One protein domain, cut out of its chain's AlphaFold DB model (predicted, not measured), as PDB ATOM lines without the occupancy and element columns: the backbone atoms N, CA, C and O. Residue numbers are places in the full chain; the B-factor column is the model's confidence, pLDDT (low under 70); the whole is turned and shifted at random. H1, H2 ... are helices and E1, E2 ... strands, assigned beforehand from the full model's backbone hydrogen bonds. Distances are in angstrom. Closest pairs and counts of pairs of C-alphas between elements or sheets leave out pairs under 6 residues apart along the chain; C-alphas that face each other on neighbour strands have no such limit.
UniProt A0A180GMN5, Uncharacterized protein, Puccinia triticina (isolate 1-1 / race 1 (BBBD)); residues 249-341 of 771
ATOM      1  N   GLU A 249     237.411 169.891 176.346       86.56
ATOM      2  CA  GLU A 249     238.394 170.875 176.813       86.56
ATOM      3  C   GLU A 249     238.960 170.469 178.185       86.56
ATOM      4  O   GLU A 249     238.190 170.049 179.051       86.56
ATOM      5  N   PRO A 250     240.277 170.595 178.435       83.81
ATOM      6  CA  PRO A 250     240.828 170.419 179.775       83.81
ATOM      7  C   PRO A 250     240.343 171.518 180.734       83.81
ATOM      8  O   PRO A 250     240.512 172.705 180.464       83.81
ATOM      9  N   ALA A 251     239.801 171.118 181.882       81.44
ATOM     10  CA  ALA A 251     239.370 171.983 182.974       81.44
ATOM     11  C   ALA A 251     240.098 171.602 184.273       81.44
ATOM     12  O   ALA A 251     240.261 170.417 184.570       81.44
ATOM     13  N   GLN A 252     240.531 172.591 185.061       77.00
ATOM     14  CA  GLN A 252     241.095 172.360 186.396       77.00
ATOM     15  C   GLN A 252     239.985 172.417 187.453       77.00
ATOM     16  O   GLN A 252     239.237 173.387 187.529       77.00
ATOM     17  N   LEU A 253     239.905 171.386 188.293       79.12
ATOM     18  CA  LEU A 253     239.030 171.346 189.463       79.12
ATOM     19  C   LEU A 253     239.633 172.132 190.640       79.12
ATOM     20  O   LEU A 253     240.839 172.369 190.700       79.12
ATOM     21  N   ILE A 254     238.809 172.446 191.646       75.12
ATOM     22  CA  ILE A 254     239.259 173.055 192.916       75.12
ATOM     23  C   ILE A 254     240.329 172.182 193.608       75.12
ATOM     24  O   ILE A 254     241.264 172.708 194.208       75.12
ATOM     25  N   SER A 255     240.261 170.854 193.440       76.00
ATOM     26  CA  SER A 255     241.282 169.884 193.882       76.00
ATOM     27  C   SER A 255     242.628 169.983 193.144       76.00
ATOM     28  O   SER A 255     243.531 169.197 193.420       76.00
ATOM     29  N   ARG A 256     242.771 170.919 192.193       73.19
ATOM     30  CA  ARG A 256     243.880 171.092 191.234       73.19
ATOM     31  C   ARG A 256     244.031 169.992 190.185       73.19
ATOM     32  O   ARG A 256     244.826 170.159 189.260       73.19
ATOM     33  N   GLU A 257     243.242 168.926 190.261       73.56
ATOM     34  CA  GLU A 257     243.201 167.888 189.232       73.56
ATOM     35  C   GLU A 257     242.694 168.448 187.899       73.56
ATOM     36  O   GLU A 257     241.749 169.238 187.864       73.56
ATOM     37  N   VAL A 258     243.312 168.020 186.795       75.88
ATOM     38  CA  VAL A 258     242.879 168.381 185.442       75.88
ATOM     39  C   VAL A 258     242.027 167.254 184.873       75.88
ATOM     40  O   VAL A 258     242.436 166.089 184.862       75.88
ATOM     41  N   VAL A 259     240.840 167.603 184.389       83.19
ATOM     42  CA  VAL A 259     239.869 166.676 183.804       83.19
ATOM     43  C   VAL A 259     239.422 167.155 182.424       83.19
ATOM     44  O   VAL A 259     239.459 168.346 182.137       83.19
ATOM     45  N   ILE A 260     238.977 166.241 181.566       85.75
ATOM     46  CA  ILE A 260     238.347 166.546 180.275       85.75
ATOM     47  C   ILE A 260     236.889 166.068 180.338       85.75
ATOM     48  O   ILE A 260     236.675 164.852 180.375       85.75
ATOM     49  N   PRO A 261     235.885 166.964 180.348       88.25
ATOM     50  CA  PRO A 261     234.474 166.590 180.263       88.25
ATOM     51  C   PRO A 261     234.140 165.911 178.927       88.25
ATOM     52  O   PRO A 261     234.515 166.405 177.867       88.25
ATOM     53  N   ILE A 262     233.408 164.795 178.962       87.44
ATOM     54  CA  ILE A 262     233.019 163.995 177.780       87.44
ATOM     55  C   ILE A 262     231.492 163.941 177.604       87.44
ATOM     56  O   ILE A 262     230.989 163.910 176.474       87.44
ATOM     57  N   TYR A 263     230.754 163.951 178.718       89.81
ATOM     58  CA  TYR A 263     229.292 164.025 178.764       89.81
ATOM     59  C   TYR A 263     228.840 164.998 179.851       89.81
ATOM     60  O   TYR A 263     229.457 165.067 180.910       89.81
ATOM     61  N   ILE A 264     227.728 165.691 179.606       92.25
ATOM     62  CA  ILE A 264     227.051 166.566 180.571       92.25
ATOM     63  C   ILE A 264     225.638 166.011 180.769       92.25
ATOM     64  O   ILE A 264     224.912 165.825 179.788       92.25
ATOM     65  N   VAL A 265     225.261 165.728 182.015       92.50
ATOM     66  CA  VAL A 265     223.972 165.121 182.386       92.50
ATOM     67  C   VAL A 265     223.407 165.729 183.661       92.50
ATOM     68  O   VAL A 265     224.148 166.078 184.577       92.50
ATOM     69  N   GLN A 266     222.084 165.771 183.761       92.31
ATOM     70  CA  GLN A 266     221.402 165.936 185.037       92.31
ATOM     71  C   GLN A 266     221.434 164.600 185.796       92.31
ATOM     72  O   GLN A 266     221.056 163.561 185.251       92.31
ATOM     73  N   TYR A 267     221.861 164.607 187.055       88.81
ATOM     74  CA  TYR A 267     221.848 163.445 187.942       88.81
ATOM     75  C   TYR A 267     221.508 163.898 189.364       88.81
ATOM     76  O   TYR A 267     222.064 164.880 189.843       88.81
ATOM     77  N   GLN A 268     220.559 163.221 190.021       84.56
ATOM     78  CA  GLN A 268     220.095 163.561 191.380       84.56
ATOM     79  C   GLN A 268     219.794 165.065 191.583       84.56
ATOM     80  O   GLN A 268     220.152 165.662 192.593       84.56
ATOM     81  N   SER A 269     219.126 165.682 190.602       84.56
ATOM     82  CA  SER A 269     218.791 167.118 190.572       84.56
ATOM     83  C   SER A 269     219.975 168.100 190.506       84.56
ATOM     84  O   SER A 269     219.735 169.306 190.491       84.56
ATOM     85  N   ALA A 270     221.212 167.626 190.355       88.31
ATOM     86  CA  ALA A 270     222.391 168.437 190.055       88.31
ATOM     87  C   ALA A 270     222.880 168.212 188.612       88.31
ATOM     88  O   ALA A 270     222.563 167.201 187.980       88.31
ATOM     89  N   LEU A 271     223.664 169.155 188.084       91.19
ATOM     90  CA  LEU A 271     224.334 169.001 186.792       91.19
ATOM     91  C   LEU A 271     225.717 168.376 187.010       91.19
ATOM     92  O   LEU A 271     226.509 168.874 187.808       91.19
ATOM     93  N   HIS A 272     226.013 167.294 186.296       90.50
ATOM     94  CA  HIS A 272     227.261 166.544 186.399       90.50
ATOM     95  C   HIS A 272     227.960 166.435 185.042       90.50
ATOM     96  O   HIS A 272     227.324 166.236 184.004       90.50
ATOM     97  N   ALA A 273     229.292 166.491 185.068       88.62
ATOM     98  CA  ALA A 273     230.148 166.243 183.916       88.62
ATOM     99  C   ALA A 273     230.897 164.911 184.081       88.62
ATOM    100  O   ALA A 273     231.800 164.798 184.915       88.62
ATOM    101  N   MET A 274     230.566 163.900 183.272       85.94
ATOM    102  CA  MET A 274     231.382 162.683 183.201       85.94
ATOM    103  C   MET A 274     232.676 163.020 182.474       85.94
ATOM    104  O   MET A 274     232.645 163.427 181.311       85.94
ATOM    105  N   SER A 275     233.798 162.878 183.173       83.38
ATOM    106  CA  SER A 275     235.076 163.446 182.752       83.38
ATOM    107  C   SER A 275     236.206 162.429 182.869       83.38
ATOM    108  O   SER A 275     236.225 161.626 183.801       83.38
ATOM    109  N   ILE A 276     237.174 162.486 181.956       79.81
ATOM    110  CA  ILE A 276     238.436 161.742 182.074       79.81
ATOM    111  C   ILE A 276     239.403 162.574 182.906       79.81
ATOM    112  O   ILE A 276     239.677 163.719 182.556       79.81
ATOM    113  N   ARG A 277     239.961 162.004 183.975       77.25
ATOM    114  CA  ARG A 277     241.077 162.616 184.707       77.25
ATOM    115  C   ARG A 277     242.372 162.421 183.916       77.25
ATOM    116  O   ARG A 277     242.685 161.295 183.544       77.25
ATOM    117  N   LEU A 278     243.110 163.498 183.649       73.44
ATOM    118  CA  LEU A 278     244.390 163.404 182.945       73.44
ATOM    119  C   LEU A 278     245.495 162.897 183.876       73.44
ATOM    120  O   LEU A 278     245.667 163.399 184.988       73.44
ATOM    121  N   ASN A 279     246.270 161.928 183.388       73.62
ATOM    122  CA  ASN A 279     247.464 161.413 184.050       73.62
ATOM    123  C   ASN A 279     248.611 161.175 183.044       73.62
ATOM    124  O   ASN A 279     248.460 161.352 181.832       73.62
ATOM    125  N   THR A 280     249.763 160.736 183.552       67.56
ATOM    126  CA  THR A 280     250.994 160.488 182.778       67.56
ATOM    127  C   THR A 280     250.876 159.410 181.694       67.56
ATOM    128  O   THR A 280     251.706 159.375 180.791       67.56
ATOM    129  N   HIS A 281     249.853 158.550 181.721       67.44
ATOM    130  CA  HIS A 281     249.590 157.589 180.644       67.44
ATOM    131  C   HIS A 281     248.854 158.244 179.468       67.44
ATOM    132  O   HIS A 281     249.034 157.831 178.320       67.44
ATOM    133  N   ASN A 282     248.052 159.281 179.740       69.88
ATOM    134  CA  ASN A 282     247.401 160.090 178.714       69.88
ATOM    135  C   ASN A 282     248.371 161.085 178.068       69.88
ATOM    136  O   ASN A 282     248.227 161.378 176.885       69.88
ATOM    137  N   THR A 283     249.344 161.616 178.810       73.12
ATOM    138  CA  THR A 283     250.271 162.646 178.317       73.12
ATOM    139  C   THR A 283     251.645 162.078 177.978       73.12
ATOM    140  O   THR A 283     252.373 161.651 178.871       73.12
ATOM    141  N   ARG A 284     252.049 162.139 176.705       75.81
ATOM    142  CA  ARG A 284     253.429 161.836 176.282       75.81
ATOM    143  C   ARG A 284     254.143 163.100 175.829       75.81
ATOM    144  O   ARG A 284     253.617 163.814 174.981       75.81
ATOM    145  N   ASN A 285     255.346 163.335 176.340       71.94
ATOM    146  CA  ASN A 285     256.211 164.396 175.832       71.94
ATOM    147  C   ASN A 285     256.850 163.929 174.518       71.94
ATOM    148  O   ASN A 285     257.586 162.942 174.500       71.94
ATOM    149  N   ASN A 286     256.558 164.642 173.437       66.81
ATOM    150  CA  ASN A 286     257.188 164.497 172.130       66.81
ATOM    151  C   ASN A 286     258.113 165.700 171.871       66.81
ATOM    152  O   ASN A 286     258.069 166.697 172.590       66.81
ATOM    153  N   LEU A 287     258.906 165.633 170.796       61.19
ATOM    154  CA  LEU A 287     259.751 166.749 170.338       61.19
ATOM    155  C   LEU A 287     258.947 168.031 170.029       61.19
ATOM    156  O   LEU A 287     259.480 169.124 170.177       61.19
ATOM    157  N   ASP A 288     257.666 167.890 169.665       64.44
ATOM    158  CA  ASP A 288     256.749 168.993 169.330       64.44
ATOM    159  C   ASP A 288     255.816 169.413 170.495       64.44
ATOM    160  O   ASP A 288     254.833 170.119 170.266       64.44
ATOM    161  N   GLY A 289     256.057 168.938 171.727       71.88
ATOM    162  CA  GLY A 289     255.236 169.233 172.914       71.88
ATOM    163  C   GLY A 289     254.483 168.029 173.504       71.88
ATOM    164  O   GLY A 289     254.805 166.866 173.248       71.88
ATOM    165  N   ILE A 290     253.473 168.293 174.335       76.50
ATOM    166  CA  ILE A 290     252.687 167.291 175.072       76.50
ATOM    167  C   ILE A 290     251.579 166.706 174.182       76.50
ATOM    168  O   ILE A 290     250.584 167.364 173.885       76.50
ATOM    169  N   LYS A 291     251.664 165.423 173.821       82.00
ATOM    170  CA  LYS A 291     250.552 164.696 173.191       82.00
ATOM    171  C   LYS A 291     249.576 164.185 174.256       82.00
ATOM    172  O   LYS A 291     249.892 163.227 174.961       82.00
ATOM    173  N   ILE A 292     248.370 164.758 174.316       81.31
ATOM    174  CA  ILE A 292     247.250 164.243 175.123       81.31
ATOM    175  C   ILE A 292     246.512 163.150 174.340       81.31
ATOM    176  O   ILE A 292     245.988 163.409 173.261       81.31
ATOM    177  N   THR A 293     246.435 161.940 174.889       81.56
ATOM    178  CA  THR A 293     245.782 160.771 174.284       81.56
ATOM    179  C   THR A 293     244.721 160.205 175.228       81.56
ATOM    180  O   THR A 293     245.020 159.868 176.375       81.56
ATOM    181  N   ILE A 294     243.484 160.072 174.753       80.69
ATOM    182  CA  ILE A 294     242.351 159.487 175.488       80.69
ATOM    183  C   ILE A 294     241.788 158.281 174.718       80.69
ATOM    184  O   ILE A 294     242.012 158.184 173.510       80.69
ATOM    185  N   PRO A 295     241.059 157.348 175.358       73.62
ATOM    186  CA  PRO A 295     240.366 156.292 174.625       73.62
ATOM    187  C   PRO A 295     239.303 156.895 173.697       73.62
ATOM    188  O   PRO A 295     238.539 157.757 174.116       73.62
ATOM    189  N   GLY A 296     239.234 156.438 172.448       68.56
ATOM    190  CA  GLY A 296     238.129 156.735 171.536       68.56
ATOM    191  C   GLY A 296     236.926 155.811 171.767       68.56
ATOM    192  O   GLY A 296     237.051 154.749 172.377       68.56
ATOM    193  N   ASN A 297     235.752 156.186 171.244       67.31
ATOM    194  CA  ASN A 297     234.479 155.463 171.438       67.31
ATOM    195  C   ASN A 297     234.092 155.255 172.918       67.31
ATOM    196  O   ASN A 297     233.563 154.204 173.283       67.31
ATOM    197  N   LEU A 298     234.342 156.251 173.771       65.56
ATOM    198  CA  LEU A 298     233.945 156.222 175.181       65.56
ATOM    199  C   LEU A 298     232.434 156.021 175.300       65.56
ATOM    200  O   LEU A 298     231.657 156.913 174.969       65.56
ATOM    201  N   PHE A 299     232.019 154.849 175.774       58.22
ATOM    202  CA  PHE A 299     230.631 154.598 176.133       58.22
ATOM    203  C   PHE A 299     230.310 155.277 177.466       58.22
ATOM    204  O   PHE A 299     231.140 155.321 178.372       58.22
ATOM    205  N   PHE A 300     229.064 155.725 177.609       51.16
ATOM    206  CA  PHE A 300     228.563 156.441 178.787       51.16
ATOM    207  C   PHE A 300     228.750 155.693 180.132       51.16
ATOM    208  O   PHE A 300     228.659 156.291 181.194       51.16
ATOM    209  N   SER A 301     229.017 154.383 180.127       42.81
ATOM    210  CA  SER A 301     229.170 153.564 181.339       42.81
ATOM    211  C   SER A 301     230.595 153.478 181.909       42.81
ATOM    212  O   SER A 301     230.798 152.737 182.868       42.81
ATOM    213  N   ALA A 302     231.591 154.140 181.315       40.69
ATOM    214  CA  ALA A 302     232.989 154.005 181.733       40.69
ATOM    215  C   ALA A 302     233.387 155.043 182.803       40.69
ATOM    216  O   ALA A 302     233.328 156.248 182.562       40.69
ATOM    217  N   ILE A 303     233.821 154.559 183.972       35.25
ATOM    218  CA  ILE A 303     234.415 155.357 185.058       35.25
ATOM    219  C   ILE A 303     235.935 155.146 185.011       35.25
ATOM    220  O   ILE A 303     236.385 154.009 184.877       35.25
ATOM    221  N   TYR A 304     236.716 156.226 185.111       41.78
ATOM    222  CA  TYR A 304     238.182 156.193 185.094       41.78
ATOM    223  C   TYR A 304     238.751 156.998 186.267       41.78
ATOM    224  O   TYR A 304     238.419 158.173 186.427       41.78
ATOM    225  N   ASP A 305     239.626 156.371 187.052       28.95
ATOM    226  CA  ASP A 305     240.167 156.912 188.303       28.95
ATOM    227  C   ASP A 305     241.664 157.285 188.219       28.95
ATOM    228  O   ASP A 305     242.423 156.672 187.472       28.95
ATOM    229  N   THR A 306     242.038 158.273 189.054       28.44
ATOM    230  CA  THR A 306     243.390 158.652 189.556       28.44
ATOM    231  C   THR A 306     244.444 159.246 188.565       28.44
ATOM    232  O   THR A 306     244.736 158.707 187.502       28.44
ATOM    233  N   ILE A 307     244.849 160.526 188.744       33.78
ATOM    234  CA  ILE A 307     246.021 161.085 189.495       33.78
ATOM    235  C   ILE A 307     247.350 160.910 188.718       33.78
ATOM    236  O   ILE A 307     247.669 159.792 188.333       33.78
ATOM    237  N   THR A 308     248.201 161.919 188.454       28.66
ATOM    238  CA  THR A 308     248.171 163.408 188.580       28.66
ATOM    239  C   THR A 308     249.157 164.023 187.550       28.66
ATOM    240  O   THR A 308     249.812 163.279 186.819       28.66
ATOM    241  N   LEU A 309     249.307 165.363 187.497       38.12
ATOM    242  CA  LEU A 309     250.348 166.072 186.723       38.12
ATOM    243  C   LEU A 309     250.958 167.246 187.514       38.12
ATOM    244  O   LEU A 309     250.230 168.053 188.088       38.12
ATOM    245  N   SER A 310     252.291 167.345 187.537       35.41
ATOM    246  CA  SER A 310     253.046 168.306 188.354       35.41
ATOM    247  C   SER A 310     253.891 169.290 187.533       35.41
ATOM    248  O   SER A 310     254.780 168.873 186.797       35.41
ATOM    249  N   GLY A 311     253.732 170.588 187.809       45.62
ATOM    250  CA  GLY A 311     254.896 171.435 188.119       45.62
ATOM    251  C   GLY A 311     255.571 172.286 187.034       45.62
ATOM    252  O   GLY A 311     256.612 172.847 187.354       45.62
ATOM    253  N   THR A 312     255.050 172.430 185.809       50.03
ATOM    254  CA  THR A 312     255.779 173.152 184.732       50.03
ATOM    255  C   THR A 312     255.389 174.617 184.494       50.03
ATOM    256  O   THR A 312     256.134 175.325 183.830       50.03
ATOM    257  N   GLY A 313     254.263 175.110 185.020       47.66
ATOM    258  CA  GLY A 313     253.862 176.530 184.923       47.66
ATOM    259  C   GLY A 313     253.380 177.021 183.544       47.66
ATOM    260  O   GLY A 313     252.722 178.056 183.476       47.66
ATOM    261  N   GLU A 314     253.647 176.277 182.471       55.09
ATOM    262  CA  GLU A 314     253.134 176.525 181.116       55.09
ATOM    263  C   GLU A 314     251.630 176.216 180.994       55.09
ATOM    264  O   GLU A 314     251.095 175.336 181.680       55.09
ATOM    265  N   LEU A 315     250.927 176.903 180.086       58.59
ATOM    266  CA  LEU A 315     249.510 176.640 179.841       58.59
ATOM    267  C   LEU A 315     249.348 175.360 179.007       58.59
ATOM    268  O   LEU A 315     249.850 175.250 177.889       58.59
ATOM    269  N   LEU A 316     248.572 174.398 179.519       65.06
ATOM    270  CA  LEU A 316     248.403 173.072 178.903       65.06
ATOM    271  C   LEU A 316     247.965 173.123 177.424       65.06
ATOM    272  O   LEU A 316     248.355 172.256 176.646       65.06
ATOM    273  N   TRP A 317     247.174 174.128 177.032       62.16
ATOM    274  CA  TRP A 317     246.690 174.288 175.656       62.16
ATOM    275  C   TRP A 317     247.794 174.701 174.668       62.16
ATOM    276  O   TRP A 317     247.747 174.279 173.510       62.16
ATOM    277  N   GLU A 318     248.789 175.468 175.125       63.91
ATOM    278  CA  GLU A 318     249.988 175.827 174.358       63.91
ATOM    279  C   GLU A 318     250.877 174.591 174.224       63.91
ATOM    280  O   GLU A 318     251.202 174.173 173.112       63.91
ATOM    281  N   ALA A 319     251.150 173.931 175.354       63.84
ATOM    282  CA  ALA A 319     252.013 172.759 175.432       63.84
ATOM    283  C   ALA A 319     251.533 171.578 174.567       63.84
ATOM    284  O   ALA A 319     252.363 170.819 174.074       63.84
ATOM    285  N   CYS A 320     250.221 171.407 174.349       70.00
ATOM    286  CA  CYS A 320     249.670 170.374 173.458       70.00
ATOM    287  C   CYS A 320     249.176 170.892 172.091       70.00
ATOM    288  O   CYS A 320     248.521 170.153 171.346       70.00
ATOM    289  N   GLY A 321     249.406 172.169 171.769       73.06
ATOM    290  CA  GLY A 321     248.970 172.797 170.516       73.06
ATOM    291  C   GLY A 321     247.464 172.682 170.232       73.06
ATOM    292  O   GLY A 321     247.077 172.505 169.073       73.06
ATOM    293  N   GLY A 322     246.626 172.710 171.277       77.19
ATOM    294  CA  GLY A 322     245.162 172.624 171.178       77.19
ATOM    295  C   GLY A 322     244.612 171.302 170.620       77.19
ATOM    296  O   GLY A 322     243.614 171.311 169.893       77.19
ATOM    297  N   LYS A 323     245.265 170.159 170.881       84.88
ATOM    298  CA  LYS A 323     244.872 168.842 170.338       84.88
ATOM    299  C   LYS A 323     244.743 167.767 171.416       84.88
ATOM    300  O   LYS A 323     245.640 167.575 172.233       84.88
ATOM    301  N   ILE A 324     243.661 167.001 171.332       84.00
ATOM    302  CA  ILE A 324     243.444 165.738 172.043       84.00
ATOM    303  C   ILE A 324     243.336 164.630 170.993       84.00
ATOM    304  O   ILE A 324     242.674 164.796 169.970       84.00
ATOM    305  N   TYR A 325     243.991 163.501 171.237       84.31
ATOM    306  CA  TYR A 325     244.010 162.352 170.337       84.31
ATOM    307  C   TYR A 325     243.129 161.240 170.916       84.31
ATOM    308  O   TYR A 325     243.478 160.632 171.927       84.31
ATOM    309  N   GLU A 326     241.984 160.969 170.293       84.00
ATOM    310  CA  GLU A 326     241.161 159.796 170.593       84.00
ATOM    311  C   GLU A 326     241.793 158.567 169.932       84.00
ATOM    312  O   GLU A 326     241.839 158.469 168.706       84.00
ATOM    313  N   SER A 327     242.306 157.642 170.744       80.94
ATOM    314  CA  SER A 327     242.987 156.433 170.280       80.94
ATOM    315  C   SER A 327     242.070 155.217 170.336       80.94
ATOM    316  O   SER A 327     241.372 154.978 171.326       80.94
ATOM    317  N   PHE A 328     242.058 154.436 169.261       75.94
ATOM    318  CA  PHE A 328     241.102 153.354 169.052       75.94
ATOM    319  C   PHE A 328     241.790 151.989 169.081       75.94
ATOM    320  O   PHE A 328     242.867 151.792 168.518       75.94
ATOM    321  N   LEU A 329     241.118 151.003 169.680       67.06
ATOM    322  CA  LEU A 329     241.558 149.610 169.628       67.06
ATOM    323  C   LEU A 329     241.628 149.102 168.172       67.06
ATOM    324  O   LEU A 329     240.903 149.571 167.292       67.06
ATOM    325  N   TYR A 330     242.469 148.087 167.949       62.88
ATOM    326  CA  TYR A 330     242.650 147.395 166.661       62.88
ATOM    327  C   TYR A 330     243.274 148.235 165.528       62.88
ATOM    328  O   TYR A 330     242.956 148.034 164.359       62.88
ATOM    329  N   GLY A 331     244.191 149.152 165.858       57.56
ATOM    330  CA  GLY A 331     245.086 149.776 164.870       57.56
ATOM    331  C   GLY A 331     244.425 150.785 163.926       57.56
ATOM    332  O   GLY A 331     244.984 151.100 162.877       57.56
ATOM    333  N   ARG A 332     243.242 151.304 164.278       70.44
ATOM    334  CA  ARG A 332     242.682 152.483 163.601       70.44
ATOM    335  C   ARG A 332     243.524 153.723 163.940       70.44
ATOM    336  O   ARG A 332     244.008 153.813 165.067       70.44
ATOM    337  N   PRO A 333     243.682 154.680 163.008       76.12
ATOM    338  CA  PRO A 333     244.403 155.918 163.287       76.12
ATOM    339  C   PRO A 333     243.703 156.725 164.387       76.12
ATOM    340  O   PRO A 333     242.472 156.763 164.440       76.12
ATOM    341  N   ASP A 334     244.495 157.389 165.234       81.25
ATOM    342  CA  ASP A 334     243.984 158.326 166.239       81.25
ATOM    343  C   ASP A 334     243.158 159.436 165.558       81.25
ATOM    344  O   ASP A 334     243.586 160.012 164.552       81.25
ATOM    345  N   GLN A 335     242.004 159.792 166.126       85.81
ATOM    346  CA  GLN A 335     241.246 160.973 165.700       85.81
ATOM    347  C   GLN A 335     241.681 162.196 166.506       85.81
ATOM    348  O   GLN A 335     241.857 162.127 167.718       85.81
ATOM    349  N   VAL A 336     241.869 163.327 165.824       87.44
ATOM    350  CA  VAL A 336     242.333 164.571 166.452       87.44
ATOM    351  C   VAL A 336     241.144 165.471 166.761       87.44
ATOM    352  O   VAL A 336     240.607 166.132 165.869       87.44
ATOM    353  N   VAL A 337     240.780 165.548 168.036       86.44
ATOM    354  CA  VAL A 337     239.832 166.534 168.554       86.44
ATOM    355  C   VAL A 337     240.589 167.830 168.822       86.44
ATOM    356  O   VAL A 337     241.595 167.845 169.535       86.44
ATOM    357  N   LYS A 338     240.137 168.927 168.216       86.75
ATOM    358  CA  LYS A 338     240.739 170.252 168.395       86.75
ATOM    359  C   LYS A 338     240.028 171.007 169.509       86.75
ATOM    360  O   LYS A 338     238.798 171.034 169.529       86.75
ATOM    361  N   PHE A 339     240.801 171.680 170.352       83.81
ATOM    362  CA  PHE A 339     240.299 172.639 171.326       83.81
ATOM    363  C   PHE A 339     241.089 173.965 171.246       83.81
ATOM    364  O   PHE A 339     242.245 173.943 170.823       83.81
ATOM    365  N   PRO A 340     240.505 175.130 171.601       84.31
ATOM    366  CA  PRO A 340     239.171 175.324 172.176       84.31
ATOM    367  C   PRO A 340     238.021 174.875 171.262       84.31
ATOM    368  O   PRO A 340     238.129 174.909 170.033       84.31
ATOM    369  N   ASN A 341     236.933 174.408 171.869       89.19
ATOM    370  CA  ASN A 341     235.778 173.825 171.202       89.19
ATOM    371  C   ASN A 341     235.203 174.835 170.179       89.19
ATOM    372  O   ASN A 341     234.945 175.991 170.543       89.19
TER     373      ASN A 341
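AT A GLANCE: This is residues 249 to 341 of the 771 residues of an uncharacterized protein of Puccinia triticina (isolate 1-1 / race 1 (BBBD)) (UniProt A0A180GMN5). A long two-stranded hairpin, E1 and E2, reaches away from a small, strongly twisted sheet of E3, E4, E5 and E6; its tip, residues 266 to 271, sticks out, and the hairpin's tip and the turn between E3 and E4 mark the far ends of the domain. A long loop, residues 296 to 315, runs round the outside from E4 to the short helix H1, which is on the four-stranded sheet. The printed part has 93 residues with one named helix and six named strands, in the order E1 E2 E3 E4 H1 E5 E6; the sheet, in the order E3 E4 E5 E6, is mixed, and E1 and E2 are antiparallel. The class is mostly strand, with under half of the residues, 42 of 93, in named elements. The whole is compact, with a radius of gyration of the C-alphas of 13.8 A and spans of 45 by 35 by 24 A.

IN THESE COORDINATES: E1, residues 258 to 267, begins with C-alpha 258 at (242.879, 168.381, 185.442), measures 21.7 A and bends by 78 degrees at residue 262. E2 is residues 270 to 277, 20.3 A. E3 is residues 283 to 286, and E4 is residues 289 to 295, 19.8 A. H1 is residues 316 to 319, E5 residues 323 to 327, 12.6 A, and E6 residues 335 to 338, ending with C-alpha 338 at (240.739, 170.252, 168.395).

HOW THE PARTS SIT: Residues 251 to 252 pair with residues 258 to 259 of E1, antiparallel. In the hairpin of E1 and E2, N 260 and O 276 are 2.8 A apart, within hydrogen-bond range. The closest C-alphas of E2 and E4 are those of Ile 276 and Ile 294, 8.0 A apart. E3 and E4 form an antiparallel hairpin, with N 286 and O 289 at 2.8 A. E4 and E5 are parallel at 40 degrees, with N 325 and O 292 at 2.8 A. E4 is staggered: residues 289 to 292 pair with E3 and residues 292 to 295 with E5. E4, H1 and E5 form a strand-helix-strand unit, two parallel neighbour strands with a helix between, with a right-handed crossover. H1 is on the sheet at a height of 6.4 A, over none of its strands; the C-alphas of Gly 289 and Ala 319, the closest of E4 and H1, are 5.4 A apart. H1 is too short for any O i to N i+4 pair, and its one O i to N i+3 pair is not within range. E5 and E6 form a hairpin, with N 326 and O 335 at 2.8 A.

THE WHOLE: The two C-alphas farthest apart, those of Ser 269 and Leu 287, are 45.7 A apart. The printed part has no cut, and its link from E4 to H1, 20 residues, is long. The sheet is strongly twisted, but only just, with C-alphas up to 4.2 A off its best plane. Mean pLDDT of the printed part is 71.6, and residues 280 to 282, 286 to 288, 296 to 319 and 329 to 331 are under 70.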